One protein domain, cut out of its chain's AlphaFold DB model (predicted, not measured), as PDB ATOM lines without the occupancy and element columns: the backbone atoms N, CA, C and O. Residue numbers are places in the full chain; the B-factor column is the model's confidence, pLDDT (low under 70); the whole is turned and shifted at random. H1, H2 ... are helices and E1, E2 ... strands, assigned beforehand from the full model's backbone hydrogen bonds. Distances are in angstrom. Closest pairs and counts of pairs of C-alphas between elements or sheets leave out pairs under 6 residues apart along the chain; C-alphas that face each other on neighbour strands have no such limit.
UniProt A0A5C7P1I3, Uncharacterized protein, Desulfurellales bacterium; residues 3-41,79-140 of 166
ATOM      1  N   ILE A   3     -75.393  -3.646  70.491       77.50
ATOM      2  CA  ILE A   3     -76.171  -3.578  71.737       77.50
ATOM      3  C   ILE A   3     -77.579  -3.133  71.343       77.50
ATOM      4  O   ILE A   3     -77.734  -2.077  70.739       77.50
ATOM      5  N   GLY A   4     -78.597  -3.964  71.582       79.50
ATOM      6  CA  GLY A   4     -79.979  -3.646  71.185       79.50
ATOM      7  C   GLY A   4     -80.163  -3.399  69.678       79.50
ATOM      8  O   GLY A   4     -80.943  -2.545  69.285       79.50
ATOM      9  N   GLY A   5     -79.391  -4.082  68.823       82.75
ATOM     10  CA  GLY A   5     -79.404  -3.865  67.368       82.75
ATOM     11  C   GLY A   5     -78.570  -2.668  66.887       82.75
ATOM     12  O   GLY A   5     -78.251  -2.600  65.700       82.75
ATOM     13  N   VAL A   6     -78.123  -1.797  67.795       79.31
ATOM     14  CA  VAL A   6     -77.297  -0.625  67.487       79.31
ATOM     15  C   VAL A   6     -75.825  -1.024  67.400       79.31
ATOM     16  O   VAL A   6     -75.281  -1.691  68.284       79.31
ATOM     17  N   VAL A   7     -75.170  -0.621  66.313       83.00
ATOM     18  CA  VAL A   7     -73.715  -0.709  66.179       83.00
ATOM     19  C   VAL A   7     -73.118   0.478  66.923       83.00
ATOM     20  O   VAL A   7     -73.390   1.619  66.568       83.00
ATOM     21  N   VAL A   8     -72.296   0.219  67.939       78.25
ATOM     22  CA  VAL A   8     -71.496   1.277  68.568       78.25
ATOM     23  C   VAL A   8     -70.430   1.696  67.555       78.25
ATOM     24  O   VAL A   8     -69.526   0.912  67.261       78.25
ATOM     25  N   SER A   9     -70.582   2.881  66.961       75.75
ATOM     26  CA  SER A   9     -69.699   3.383  65.904       75.75
ATOM     27  C   SER A   9     -69.006   4.673  66.320       75.75
ATOM     28  O   SER A   9     -69.668   5.677  66.564       75.75
ATOM     29  N   GLY A  10     -67.675   4.649  66.296       75.62
ATOM     30  CA  GLY A  10     -66.841   5.821  66.529       75.62
ATOM     31  C   GLY A  10     -66.821   6.304  67.987       75.62
ATOM     32  O   GLY A  10     -67.665   5.920  68.797       75.62
ATOM     33  N   PRO A  11     -65.821   7.119  68.344       83.69
ATOM     34  CA  PRO A  11     -65.765   7.777  69.643       83.69
ATOM     35  C   PRO A  11     -66.779   8.928  69.713       83.69
ATOM     36  O   PRO A  11     -67.072   9.565  68.699       83.69
ATOM     37  N   ASN A  12     -67.288   9.225  70.912       87.44
ATOM     38  CA  ASN A  12     -68.119  10.408  71.116       87.44
ATOM     39  C   ASN A  12     -67.252  11.670  70.985       87.44
ATOM     40  O   ASN A  12     -66.107  11.691  71.446       87.44
ATOM     41  N   VAL A  13     -67.791  12.710  70.346       92.44
ATOM     42  CA  VAL A  13     -67.098  13.986  70.131       92.44
ATOM     43  C   VAL A  13     -67.992  15.122  70.602       92.44
ATOM     44  O   VAL A  13     -69.108  15.277  70.117       92.44
ATOM     45  N   GLU A  14     -67.473  15.933  71.516       94.62
ATOM     46  CA  GLU A  14     -68.097  17.164  71.990       94.62
ATOM     47  C   GLU A  14     -67.375  18.371  71.402       94.62
ATOM     48  O   GLU A  14     -66.144  18.393  71.306       94.62
ATOM     49  N   ILE A  15     -68.142  19.387  71.014       96.25
ATOM     50  CA  ILE A  15     -67.610  20.608  70.411       96.25
ATOM     51  C   ILE A  15     -67.985  21.795  71.289       96.25
ATOM     52  O   ILE A  15     -69.159  22.051  71.545       96.25
ATOM     53  N   LEU A  16     -66.974  22.559  71.690       96.62
ATOM     54  CA  LEU A  16     -67.119  23.836  72.371       96.62
ATOM     55  C   LEU A  16     -66.624  24.950  71.453       96.62
ATOM     56  O   LEU A  16     -65.510  24.902  70.936       96.62
ATOM     57  N   VAL A  17     -67.443  25.982  71.282       97.00
ATOM     58  CA  VAL A  17     -67.072  27.191  70.543       97.00
ATOM     59  C   VAL A  17     -66.936  28.338  71.536       97.00
ATOM     60  O   VAL A  17     -67.902  28.699  72.207       97.00
ATOM     61  N   LEU A  18     -65.740  28.914  71.623       95.19
ATOM     62  CA  LEU A  18     -65.454  30.104  72.416       95.19
ATOM     63  C   LEU A  18     -65.416  31.320  71.480       95.19
ATOM     64  O   LEU A  18     -64.460  31.474  70.711       95.19
ATOM     65  N   PRO A  19     -66.447  32.181  71.494       95.38
ATOM     66  CA  PRO A  19     -66.480  33.334  70.613       95.38
ATOM     67  C   PRO A  19     -65.418  34.368  71.006       95.38
ATOM     68  O   PRO A  19     -65.206  34.665  72.188       95.38
ATOM     69  N   ARG A  20     -64.766  34.953  69.998       93.81
ATOM     70  CA  ARG A  20     -63.893  36.128  70.141       93.81
ATOM     71  C   ARG A  20     -64.279  37.178  69.101       93.81
ATOM     72  O   ARG A  20     -64.864  36.818  68.084       93.81
ATOM     73  N   PRO A  21     -63.920  38.457  69.310       92.88
ATOM     74  CA  PRO A  21     -64.219  39.516  68.347       92.88
ATOM     75  C   PRO A  21     -63.663  39.255  66.942       92.88
ATOM     76  O   PRO A  21     -64.282  39.652  65.963       92.88
ATOM     77  N   THR A  22     -62.500  38.598  66.851       90.94
ATOM     78  CA  THR A  22     -61.814  38.363  65.575       90.94
ATOM     79  C   THR A  22     -62.180  37.014  64.966       90.94
ATOM     80  O   THR A  22     -62.643  36.974  63.836       90.94
ATOM     81  N   ASN A  23     -61.973  35.919  65.705       91.06
ATOM     82  CA  ASN A  23     -62.203  34.549  65.242       91.06
ATOM     83  C   ASN A  23     -62.632  33.657  66.406       91.06
ATOM     84  O   ASN A  23     -62.059  33.731  67.490       91.06
ATOM     85  N   ASN A  24     -63.590  32.765  66.176       94.31
ATOM     86  CA  ASN A  24     -63.981  31.786  67.184       94.31
ATOM     87  C   ASN A  24     -62.854  30.779  67.430       94.31
ATOM     88  O   ASN A  24     -62.242  30.289  66.483       94.31
ATOM     89  N   ILE A  25     -62.640  30.418  68.692       95.12
ATOM     90  CA  ILE A  25     -61.785  29.291  69.063       95.12
ATOM     91  C   ILE A  25     -62.685  28.058  69.154       95.12
ATOM     92  O   ILE A  25     -63.665  28.057  69.900       95.12
ATOM     93  N   VAL A  26     -62.376  27.019  68.378       96.56
ATOM     94  CA  VAL A  26     -63.147  25.770  68.352       96.56
ATOM     95  C   VAL A  26     -62.353  24.677  69.049       96.56
ATOM     96  O   VAL A  26     -61.262  24.316  68.619       96.56
ATOM     97  N   ILE A  27     -62.934  24.130  70.106       97.56
ATOM     98  CA  ILE A  27     -62.384  23.029  70.886       97.56
ATOM     99  C   ILE A  27     -63.193  21.772  70.577       97.56
ATOM    100  O   ILE A  27     -64.421  21.775  70.658       97.56
ATOM    101  N   LYS A  28     -62.498  20.694  70.224       97.75
ATOM    102  CA  LYS A  28     -63.059  19.366  69.970       97.75
ATOM    103  C   LYS A  28     -62.504  18.402  71.010       97.75
ATOM    104  O   LYS A  28     -61.304  18.134  71.024       97.75
ATOM    105  N   ALA A  29     -63.381  17.879  71.857       97.19
ATOM    106  CA  ALA A  29     -63.039  16.842  72.814       97.19
ATOM    107  C   ALA A  29     -63.573  15.494  72.335       97.19
ATOM    108  O   ALA A  29     -64.757  15.359  72.039       97.19
ATOM    109  N   GLN A  30     -62.712  14.488  72.283       95.69
ATOM    110  CA  GLN A  30     -63.058  13.128  71.892       95.69
ATOM    111  C   GLN A  30     -62.889  12.166  73.068       95.69
ATOM    112  O   GLN A  30     -61.987  12.329  73.893       95.69
ATOM    113  N   THR A  31     -63.754  11.153  73.153       94.12
ATOM    114  CA  THR A  31     -63.627  10.083  74.150       94.12
ATOM    115  C   THR A  31     -62.278   9.381  74.041       94.12
ATOM    116  O   THR A  31     -61.902   8.903  72.968       94.12
ATOM    117  N   VAL A  32     -61.596   9.230  75.171       93.50
ATOM    118  CA  VAL A  32     -60.450   8.336  75.306       93.50
ATOM    119  C   VAL A  32     -60.957   6.898  75.404       93.50
ATOM    120  O   VAL A  32     -61.650   6.538  76.356       93.50
ATOM    121  N   ALA A  33     -60.630   6.074  74.409       88.94
ATOM    122  CA  ALA A  33     -61.139   4.704  74.317       88.94
ATOM    123  C   ALA A  33     -60.526   3.756  75.362       88.94
ATOM    124  O   ALA A  33     -61.210   2.864  75.864       88.94
ATOM    125  N   ASP A  34     -59.248   3.944  75.690       90.94
ATOM    126  CA  ASP A  34     -58.552   3.171  76.709       90.94
ATOM    127  C   ASP A  34     -57.383   3.953  77.319       90.94
ATOM    128  O   ASP A  34     -56.901   4.936  76.761       90.94
ATOM    129  N   PHE A  35     -56.946   3.511  78.497       93.94
ATOM    130  CA  PHE A  35     -55.901   4.158  79.292       93.94
ATOM    131  C   PHE A  35     -54.596   3.351  79.309       93.94
ATOM    132  O   PHE A  35     -53.743   3.594  80.158       93.94
ATOM    133  N   LYS A  36     -54.401   2.395  78.388       95.94
ATOM    134  CA  LYS A  36     -53.243   1.485  78.444       95.94
ATOM    135  C   LYS A  36     -51.919   2.223  78.324       95.94
ATOM    136  O   LYS A  36     -50.954   1.866  78.993       95.94
ATOM    137  N   GLU A  37     -51.873   3.246  77.476       95.25
ATOM    138  CA  GLU A  37     -50.664   4.044  77.293       95.25
ATOM    139  C   GLU A  37     -50.331   4.849  78.551       95.25
ATOM    140  O   GLU A  37     -49.193   4.832  79.021       95.25
ATOM    141  N   PHE A  38     -51.345   5.456  79.168       97.06
ATOM    142  CA  PHE A  38     -51.200   6.097  80.468       97.06
ATOM    143  C   PHE A  38     -50.682   5.115  81.528       97.06
ATOM    144  O   PHE A  38     -49.681   5.398  82.179       97.06
ATOM    145  N   GLU A  39     -51.311   3.946  81.665       96.25
ATOM    146  CA  GLU A  39     -50.942   2.922  82.654       96.25
ATOM    147  C   GLU A  39     -49.523   2.375  82.432       96.25
ATOM    148  O   GLU A  39     -48.827   2.030  83.389       96.25
ATOM    149  N   ARG A  40     -49.067   2.325  81.173       96.31
ATOM    150  CA  ARG A  40     -47.698   1.944  80.803       96.31
ATOM    151  C   ARG A  40     -46.677   2.985  81.261       96.31
ATOM    152  O   ARG A  40     -45.593   2.612  81.707       96.31
ATOM    153  N   MET A  41     -46.998   4.271  81.126       96.81
ATOM    154  CA  MET A  41     -46.103   5.378  81.486       96.81
ATOM    155  C   MET A  41     -46.139   5.713  82.980       96.81
ATOM    156  O   MET A  41     -45.132   6.124  83.557       96.81
ATOM    157  N   TRP A  79     -53.723  13.727  81.584       98.25
ATOM    158  CA  TRP A  79     -53.522  12.925  80.381       98.25
ATOM    159  C   TRP A  79     -54.818  12.752  79.585       98.25
ATOM    160  O   TRP A  79     -54.807  12.910  78.366       98.25
ATOM    161  N   MET A  80     -55.941  12.492  80.262       97.56
ATOM    162  CA  MET A  80     -57.256  12.416  79.621       97.56
ATOM    163  C   MET A  80     -57.630  13.742  78.953       97.56
ATOM    164  O   MET A  80     -58.072  13.720  77.813       97.56
ATOM    165  N   VAL A  81     -57.422  14.885  79.617       98.12
ATOM    166  CA  VAL A  81     -57.676  16.215  79.035       98.12
ATOM    167  C   VAL A  81     -56.863  16.411  77.761       98.12
ATOM    168  O   VAL A  81     -57.437  16.685  76.711       98.12
ATOM    169  N   ILE A  82     -55.548  16.217  77.827       98.00
ATOM    170  CA  ILE A  82     -54.656  16.445  76.683       98.00
ATOM    171  C   ILE A  82     -55.003  15.493  75.530       98.00
ATOM    172  O   ILE A  82     -55.127  15.924  74.386       98.00
ATOM    173  N   THR A  83     -55.228  14.213  75.833       97.00
ATOM    174  CA  THR A  83     -55.542  13.185  74.828       97.00
ATOM    175  C   THR A  83     -56.907  13.420  74.189       97.00
ATOM    176  O   THR A  83     -57.041  13.339  72.970       97.00
ATOM    177  N   SER A  84     -57.923  13.775  74.981       97.62
ATOM    178  CA  SER A  84     -59.249  14.113  74.458       97.62
ATOM    179  C   SER A  84     -59.233  15.326  73.547       97.62
ATOM    180  O   SER A  84     -60.048  15.397  72.633       97.62
ATOM    181  N   LEU A  85     -58.332  16.274  73.789       97.88
ATOM    182  CA  LEU A  85     -58.216  17.498  73.010       97.88
ATOM    183  C   LEU A  85     -57.328  17.355  71.768       97.88
ATOM    184  O   LEU A  85     -57.247  18.308  71.001       97.88
ATOM    185  N   ALA A  86     -56.727  16.188  71.515       96.00
ATOM    186  CA  ALA A  86     -55.897  15.941  70.331       96.00
ATOM    187  C   ALA A  86     -56.564  16.280  68.975       96.00
ATOM    188  O   ALA A  86     -55.852  16.700  68.066       96.00
ATOM    189  N   PRO A  87     -57.898  16.154  68.790       96.25
ATOM    190  CA  PRO A  87     -58.565  16.598  67.559       96.25
ATOM    191  C   PRO A  87     -58.725  18.122  67.427       96.25
ATOM    192  O   PRO A  87     -59.232  18.594  66.405       96.25
ATOM    193  N   SER A  88     -58.387  18.883  68.469       95.00
ATOM    194  CA  SER A  88     -58.346  20.347  68.440       95.00
ATOM    195  C   SER A  88     -57.017  20.823  67.856       95.00
ATOM    196  O   SER A  88     -55.989  20.175  68.026       95.00
ATOM    197  N   GLU A  89     -57.017  21.990  67.219       92.12
ATOM    198  CA  GLU A  89     -55.804  22.635  66.696       92.12
ATOM    199  C   GLU A  89     -55.046  23.354  67.830       92.12
ATOM    200  O   GLU A  89     -54.878  24.570  67.815       92.12
ATOM    201  N   ILE A  90     -54.670  22.604  68.873       95.44
ATOM    202  CA  ILE A  90     -53.922  23.114  70.028       95.44
ATOM    203  C   ILE A  90     -52.448  22.759  69.856       95.44
ATOM    204  O   ILE A  90     -52.090  21.588  69.745       95.44
ATOM    205  N   GLU A  91     -51.597  23.776  69.904       95.50
ATOM    206  CA  GLU A  91     -50.148  23.629  69.972       95.50
ATOM    207  C   GLU A  91     -49.706  23.835  71.421       95.50
ATOM    208  O   GLU A  91     -49.845  24.925  71.973       95.50
ATOM    209  N   TRP A  92     -49.211  22.773  72.055       96.44
ATOM    210  CA  TRP A  92     -48.680  22.844  73.413       96.44
ATOM    211  C   TRP A  92     -47.206  23.250  73.396       96.44
ATOM    212  O   TRP A  92     -46.407  22.664  72.666       96.44
ATOM    213  N   GLU A  93     -46.823  24.206  74.239       97.31
ATOM    214  CA  GLU A  93     -45.439  24.686  74.326       97.31
ATOM    215  C   GLU A  93     -44.614  23.917  75.367       97.31
ATOM    216  O   GLU A  93     -43.409  23.714  75.204       97.31
ATOM    217  N   THR A  94     -45.239  23.502  76.472       97.06
ATOM    218  CA  THR A  94     -44.559  22.903  77.633       97.06
ATOM    219  C   THR A  94     -45.101  21.536  78.039       97.06
ATOM    220  O   THR A  94     -44.422  20.822  78.787       97.06
ATOM    221  N   VAL A  95     -46.286  21.158  77.555       97.62
ATOM    222  CA  VAL A  95     -46.856  19.815  77.674       97.62
ATOM    223  C   VAL A  95     -46.258  18.912  76.597       97.62
ATOM    224  O   VAL A  95     -46.376  19.165  75.403       97.62
ATOM    225  N   ASN A  96     -45.651  17.811  77.032       96.00
ATOM    226  CA  ASN A  96     -45.137  16.759  76.169       96.00
ATOM    227  C   ASN A  96     -45.769  15.419  76.574       96.00
ATOM    228  O   ASN A  96     -45.627  14.967  77.715       96.00
ATOM    229  N   LEU A  97     -46.462  14.773  75.632       93.75
ATOM    230  CA  LEU A  97     -47.152  13.502  75.862       93.75
ATOM    231  C   LEU A  97     -46.212  12.362  76.273       93.75
ATOM    232  O   LEU A  97     -46.640  11.504  77.027       93.75
ATOM    233  N   ASP A  98     -44.932  12.401  75.908       95.94
ATOM    234  CA  ASP A  98     -43.940  11.401  76.323       95.94
ATOM    235  C   ASP A  98     -43.372  11.663  77.732       95.94
ATOM    236  O   ASP A  98     -42.573  10.883  78.254       95.94
ATOM    237  N   GLN A  99     -43.764  12.770  78.371       97.00
ATOM    238  CA  GLN A  99     -43.215  13.238  79.642       97.00
ATOM    239  C   GLN A  99     -44.322  13.507  80.678       97.00
ATOM    240  O   GLN A  99     -44.780  14.649  80.802       97.00
ATOM    241  N   PRO A 100     -44.716  12.503  81.490       97.38
ATOM    242  CA  PRO A 100     -45.842  12.608  82.420       97.38
ATOM    243  C   PRO A 100     -45.802  13.805  83.370       97.38
ATOM    244  O   PRO A 100     -46.820  14.430  83.651       97.38
ATOM    245  N   GLN A 101     -44.614  14.188  83.832       95.38
ATOM    246  CA  GLN A 101     -44.409  15.333  84.717       95.38
ATOM    247  C   GLN A 101     -44.833  16.678  84.110       95.38
ATOM    248  O   GLN A 101     -45.001  17.653  84.839       95.38
ATOM    249  N   THR A 102     -44.969  16.755  82.786       97.81
ATOM    250  CA  THR A 102     -45.374  17.981  82.093       97.81
ATOM    251  C   THR A 102     -46.884  18.119  81.976       97.81
ATOM    252  O   THR A 102     -47.366  19.236  81.841       97.81
ATOM    253  N   TRP A 103     -47.640  17.023  82.078       98.31
ATOM    254  CA  TRP A 103     -49.066  17.022  81.759       98.31
ATOM    255  C   TRP A 103     -49.867  17.960  82.645       98.31
ATOM    256  O   TRP A 103     -50.752  18.634  82.145       98.31
ATOM    257  N   LEU A 104     -49.516  18.084  83.929       97.81
ATOM    258  CA  LEU A 104     -50.203  18.973  84.877       97.81
ATOM    259  C   LEU A 104     -50.133  20.466  84.497       97.81
ATOM    260  O   LEU A 104     -50.860  21.265  85.075       97.81
ATOM    261  N   LYS A 105     -49.293  20.845  83.525       98.06
ATOM    262  CA  LYS A 105     -49.144  22.227  83.047       98.06
ATOM    263  C   LYS A 105     -50.224  22.658  82.053       98.06
ATOM    264  O   LYS A 105     -50.275  23.838  81.717       98.06
ATOM    265  N   TRP A 106     -51.082  21.743  81.593       98.00
ATOM    266  CA  TRP A 106     -52.119  22.026  80.591       98.00
ATOM    267  C   TRP A 106     -52.990  23.239  80.968       98.00
ATOM    268  O   TRP A 106     -53.295  24.083  80.127       98.00
ATOM    269  N   GLU A 107     -53.347  23.364  82.251       97.19
ATOM    270  CA  GLU A 107     -54.185  24.459  82.743       97.19
ATOM    271  C   GLU A 107     -53.431  25.796  82.713       97.19
ATOM    272  O   GLU A 107     -53.971  26.818  82.291       97.19
ATOM    273  N   GLU A 108     -52.161  25.788  83.127       97.62
ATOM    274  CA  GLU A 108     -51.302  26.974  83.110       97.62
ATOM    275  C   GLU A 108     -51.049  27.472  81.685       97.62
ATOM    276  O   GLU A 108     -50.999  28.682  81.468       97.62
ATOM    277  N   GLU A 109     -50.905  26.571  80.713       97.69
ATOM    278  CA  GLU A 109     -50.762  26.948  79.306       97.69
ATOM    279  C   GLU A 109     -52.019  27.612  78.757       97.69
ATOM    280  O   GLU A 109     -51.911  28.666  78.131       97.69
ATOM    281  N   PHE A 110     -53.213  27.104  79.072       97.69
ATOM    282  CA  PHE A 110     -54.441  27.804  78.695       97.69
ATOM    283  C   PHE A 110     -54.538  29.196  79.325       97.69
ATOM    284  O   PHE A 110     -54.917  30.150  78.642       97.69
ATOM    285  N   LYS A 111     -54.148  29.342  80.600       97.50
ATOM    286  CA  LYS A 111     -54.096  30.659  81.258       97.50
ATOM    287  C   LYS A 111     -53.121  31.596  80.538       97.50
ATOM    288  O   LYS A 111     -53.467  32.747  80.278       97.50
ATOM    289  N   LYS A 112     -51.930  31.112  80.167       97.44
ATOM    290  CA  LYS A 112     -50.925  31.886  79.412       97.44
ATOM    291  C   LYS A 112     -51.391  32.256  78.003       97.44
ATOM    292  O   LYS A 112     -51.086  33.354  77.550       97.44
ATOM    293  N   ALA A 113     -52.181  31.401  77.358       95.12
ATOM    294  CA  ALA A 113     -52.819  31.675  76.070       95.12
ATOM    295  C   ALA A 113     -53.964  32.709  76.156       95.12
ATOM    296  O   ALA A 113     -54.556  33.073  75.140       95.12
ATOM    297  N   GLY A 114     -54.283  33.203  77.358       95.75
ATOM    298  CA  GLY A 114     -55.277  34.252  77.580       95.75
ATOM    299  C   GLY A 114     -56.697  33.739  77.808       95.75
ATOM    300  O   GLY A 114     -57.640  34.528  77.730       95.75
ATOM    301  N   LEU A 115     -56.881  32.443  78.084       96.62
ATOM    302  CA  LEU A 115     -58.178  31.919  78.504       96.62
ATOM    303  C   LEU A 115     -58.414  32.233  79.982       96.62
ATOM    304  O   LEU A 115     -57.538  32.074  80.832       96.62
ATOM    305  N   SER A 116     -59.637  32.648  80.292       97.31
ATOM    306  CA  SER A 116     -60.083  32.823  81.672       97.31
ATOM    307  C   SER A 116     -60.347  31.477  82.356       97.31
ATOM    308  O   SER A 116     -60.618  30.468  81.704       97.31
ATOM    309  N   GLU A 117     -60.366  31.463  83.689       97.25
ATOM    310  CA  GLU A 117     -60.685  30.249  84.460       97.25
ATOM    311  C   GLU A 117     -62.072  29.684  84.125       97.25
ATOM    312  O   GLU A 117     -62.262  28.472  84.084       97.25
ATOM    313  N   VAL A 118     -63.044  30.549  83.819       97.56
ATOM    314  CA  VAL A 118     -64.390  30.119  83.414       97.56
ATOM    315  C   VAL A 118     -64.347  29.361  82.088       97.56
ATOM    316  O   VAL A 118     -65.032  28.351  81.938       97.56
ATOM    317  N   GLU A 119     -63.537  29.809  81.134       97.69
ATOM    318  CA  GLU A 119     -63.395  29.151  79.831       97.69
ATOM    319  C   GLU A 119     -62.645  27.831  79.948       97.69
ATOM    320  O   GLU A 119     -63.072  26.834  79.370       97.69
ATOM    321  N   ILE A 120     -61.595  27.795  80.767       98.12
ATOM    322  CA  ILE A 120     -60.879  26.562  81.103       98.12
ATOM    323  C   ILE A 120     -61.839  25.554  81.742       98.12
ATOM    324  O   ILE A 120     -61.886  24.399  81.329       98.12
ATOM    325  N   ASN A 121     -62.695  25.992  82.667       97.62
ATOM    326  CA  ASN A 121     -63.726  25.137  83.257       97.62
ATOM    327  C   ASN A 121     -64.729  24.616  82.215       97.62
ATOM    328  O   ASN A 121     -65.177  23.473  82.317       97.62
ATOM    329  N   LYS A 122     -65.074  25.408  81.190       97.38
ATOM    330  CA  LYS A 122     -65.916  24.946  80.071       97.38
ATOM    331  C   LYS A 122     -65.206  23.903  79.213       97.38
ATOM    332  O   LYS A 122     -65.841  22.919  78.837       97.38
ATOM    333  N   ILE A 123     -63.913  24.070  78.944       97.62
ATOM    334  CA  ILE A 123     -63.098  23.069  78.240       97.62
ATOM    335  C   ILE A 123     -63.060  21.768  79.046       97.62
ATOM    336  O   ILE A 123     -63.380  20.709  78.512       97.62
ATOM    337  N   THR A 124     -62.774  21.854  80.346       97.12
ATOM    338  CA  THR A 124     -62.797  20.711  81.265       97.12
ATOM    339  C   THR A 124     -64.143  19.992  81.246       97.12
ATOM    340  O   THR A 124     -64.190  18.770  81.118       97.12
ATOM    341  N   LEU A 125     -65.252  20.734  81.321       95.38
ATOM    342  CA  LEU A 125     -66.591  20.155  81.244       95.38
ATOM    343  C   LEU A 125     -66.835  19.458  79.899       95.38
ATOM    344  O   LEU A 125     -67.393  18.368  79.879       95.38
ATOM    345  N   THR A 126     -66.372  20.047  78.797       95.56
ATOM    346  CA  THR A 126     -66.493  19.473  77.446       95.56
ATOM    347  C   THR A 126     -65.724  18.153  77.340       95.56
ATOM    348  O   THR A 126     -66.253  17.158  76.848       95.56
ATOM    349  N   VAL A 127     -64.503  18.096  77.887       96.50
ATOM    350  CA  VAL A 127     -63.732  16.848  78.019       96.50
ATOM    351  C   VAL A 127     -64.501  15.825  78.850       96.50
ATOM    352  O   VAL A 127     -64.593  14.659  78.463       96.50
ATOM    353  N   MET A 128     -65.093  16.240  79.971       94.12
ATOM    354  CA  MET A 128     -65.872  15.326  80.803       94.12
ATOM    355  C   MET A 128     -67.113  14.791  80.087       94.12
ATOM    356  O   MET A 128     -67.397  13.601  80.184       94.12
ATOM    357  N   GLN A 129     -67.817  15.624  79.324       92.12
ATOM    358  CA  GLN A 129     -68.979  15.225  78.527       92.12
ATOM    359  C   GLN A 129     -68.609  14.269  77.388       92.12
ATOM    360  O   GLN A 129     -69.414  13.405  77.030       92.12
ATOM    361  N   ALA A 130     -67.400  14.389  76.834       92.50
ATOM    362  CA  ALA A 130     -66.890  13.458  75.837       92.50
ATOM    363  C   ALA A 130     -66.565  12.087  76.450       92.50
ATOM    364  O   ALA A 130     -66.790  11.064  75.806       92.50
ATOM    365  N   ASN A 131     -66.063  12.055  77.689       91.12
ATOM    366  CA  ASN A 131     -65.602  10.831  78.357       91.12
ATOM    367  C   ASN A 131     -66.624  10.180  79.304       91.12
ATOM    368  O   ASN A 131     -66.403   9.055  79.746       91.12
ATOM    369  N   SER A 132     -67.730  10.855  79.621       82.75
ATOM    370  CA  SER A 132     -68.775  10.361  80.521       82.75
ATOM    371  C   SER A 132     -70.148  10.365  79.855       82.75
ATOM    372  O   SER A 132     -70.470  11.221  79.029       82.75
ATOM    373  N   LEU A 133     -71.000   9.431  80.278       67.25
ATOM    374  CA  LEU A 133     -72.441   9.547  80.083       67.25
ATOM    375  C   LEU A 133     -72.927  10.649  81.030       67.25
ATOM    376  O   LEU A 133     -72.923  10.471  82.244       67.25
ATOM    377  N   ASP A 134     -73.249  11.817  80.484       68.19
ATOM    378  CA  ASP A 134     -73.843  12.913  81.250       68.19
ATOM    379  C   ASP A 134     -75.322  12.604  81.548       68.19
ATOM    380  O   ASP A 134     -76.013  12.013  80.713       68.19
ATOM    381  N   GLU A 135     -75.832  13.005  82.718       65.69
ATOM    382  CA  GLU A 135     -77.224  12.736  83.124       65.69
ATOM    383  C   GLU A 135     -78.212  13.366  82.135       65.69
ATOM    384  O   GLU A 135     -79.259  12.790  81.860       65.69
ATOM    385  N   SER A 136     -77.845  14.492  81.515       70.75
ATOM    386  CA  SER A 136     -78.624  15.109  80.437       70.75
ATOM    387  C   SER A 136     -78.812  14.168  79.236       70.75
ATOM    388  O   SER A 136     -79.915  14.048  78.704       70.75
ATOM    389  N   LYS A 137     -77.763  13.427  78.852       71.56
ATOM    390  CA  LYS A 137     -77.802  12.441  77.763       71.56
ATOM    391  C   LYS A 137     -78.611  11.213  78.160       71.56
ATOM    392  O   LYS A 137     -79.365  10.690  77.343       71.56
ATOM    393  N   LEU A 138     -78.485  10.768  79.411       76.88
ATOM    394  CA  LEU A 138     -79.289   9.666  79.944       76.88
ATOM    395  C   LEU A 138     -80.772  10.038  79.999       76.88
ATOM    396  O   LEU A 138     -81.619   9.227  79.633       76.88
ATOM    397  N   GLN A 139     -81.085  11.266  80.397       75.00
ATOM    398  CA  GLN A 139     -82.445  11.778  80.454       75.00
ATOM    399  C   GLN A 139     -83.051  11.925  79.053       75.00
ATOM    400  O   GLN A 139     -84.134  11.398  78.813       75.00
ATOM    401  N   ALA A 140     -82.324  12.518  78.101       72.12
ATOM    402  CA  ALA A 140     -82.755  12.588  76.704       72.12
ATOM    403  C   ALA A 140     -82.982  11.187  76.101       72.12
ATOM    404  O   ALA A 140     -83.959  10.961  75.388       72.12
TER     405      ALA A 140
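AT A GLANCE: This is residues 3 to 41 and 79 to 140 of the 166 residues of an uncharacterized protein of Desulfurellales bacterium (UniProt A0A5C7P1I3). A two-stranded hairpin, E1 and E2, has the long helix H5 along one of its faces, and the short helix H2 packs on H5 and on the end of E2. The short helix H4 folds back on the beginning of H5 as a helical hairpin, the long loop of residues 85 to 99 leads from H2 to the short helix H3, H1 lies near H2 and H3, H6 is the element farthest from the mean of the C-alphas, and residues 3 to 9 stick out as a free tail. The printed part has 101 residues, with two named strands and then six named helices in the order E1 E2 H1 H2 H3 H4 H5 H6; the sheet has the order E1 - E2 and is antiparallel, and the class is mixed, helices and strands. The whole is only just compact, close to loose, with a radius of gyration of the C-alphas of 15.1 A, and it is flat, spanning 47 by 39 by 20 A.

HOW THE PARTS SIT: E1, residues 13 to 18, and E2, residues 25 to 30, form a hairpin of antiparallel neighbours, with 162 degrees between their directions. N 16 and O 27 are 2.9 A apart and N 27 and O 16 are 2.8 A apart, both within hydrogen-bond range. H5, residues 117 to 131, has 10 pairs of C-alphas within 8 A of E1, the closest being those of Glu 14 and Ala 130 at 5.5 A. Its closest C-alphas to E2 are those of Val 127 and Ala 29, 5.3 A apart. H2, residues 79 to 84, touches H5 at residues 124 to 130 of H5 alone, about perpendicular at 77 degrees; the closest C-alphas are those of Val 81 and Val 127, 6.2 A apart. The closest C-alphas of H2 and E2 are those of Ser 84 and Gln 30, at 4.7 A. H4, residues 106 to 112, forms a helical hairpin with H5: they touch at residues 117 to 120 of H5 alone and run opposite ways at a shallow tilt of 30 degrees, with the C-alphas of Phe 110 and Ile 120 closest at 7.0 A. H3, residues 100 to 103, only just touches H2, with 3 pairs of C-alphas within 8 A, the closest being those of Trp 79 and Trp 103 at 6.2 A. H3 and H4 meet only through their link. H1, residues 36 to 41, is close to H2 but not clearly touching, with the C-alphas of Phe 38 and Trp 79 closest at 7.2 A. H6, residues 135 to 140, is apart from H5. Every O i to N i+4 pair is within hydrogen-bond range in H1, H2, H4, H5 and H6, and H3 is too short for such a pair.

IN THESE COORDINATES: E1 begins at C-alpha 13, (-67.098, 13.986, 70.131), and is 16.4 A long. E2 is 16.5 A long. H5 runs 20.9 A from C-alpha 117, (-60.685, 30.249, 84.460), to C-alpha 131. H4 is 10.0 A long, H1 8.7 A, H6 8.5 A, H2 8.3 A and H3 5.5 A. H6 ends at C-alpha 140, (-82.755, 12.588, 76.704).

THE WHOLE: The two C-alphas farthest apart are those of Gly 5 and Lys 112, at 47.3 A. Residues 42 to 78 are not printed, and C-alphas 41 and 79 are 10.6 A apart across the cut, which falls between H1 and H2. Of the links that are printed whole, H2 to H3, residues 85 to 99, is long. The mean pLDDT of the printed part is 92.3, and residues 133 to 135 are under 70.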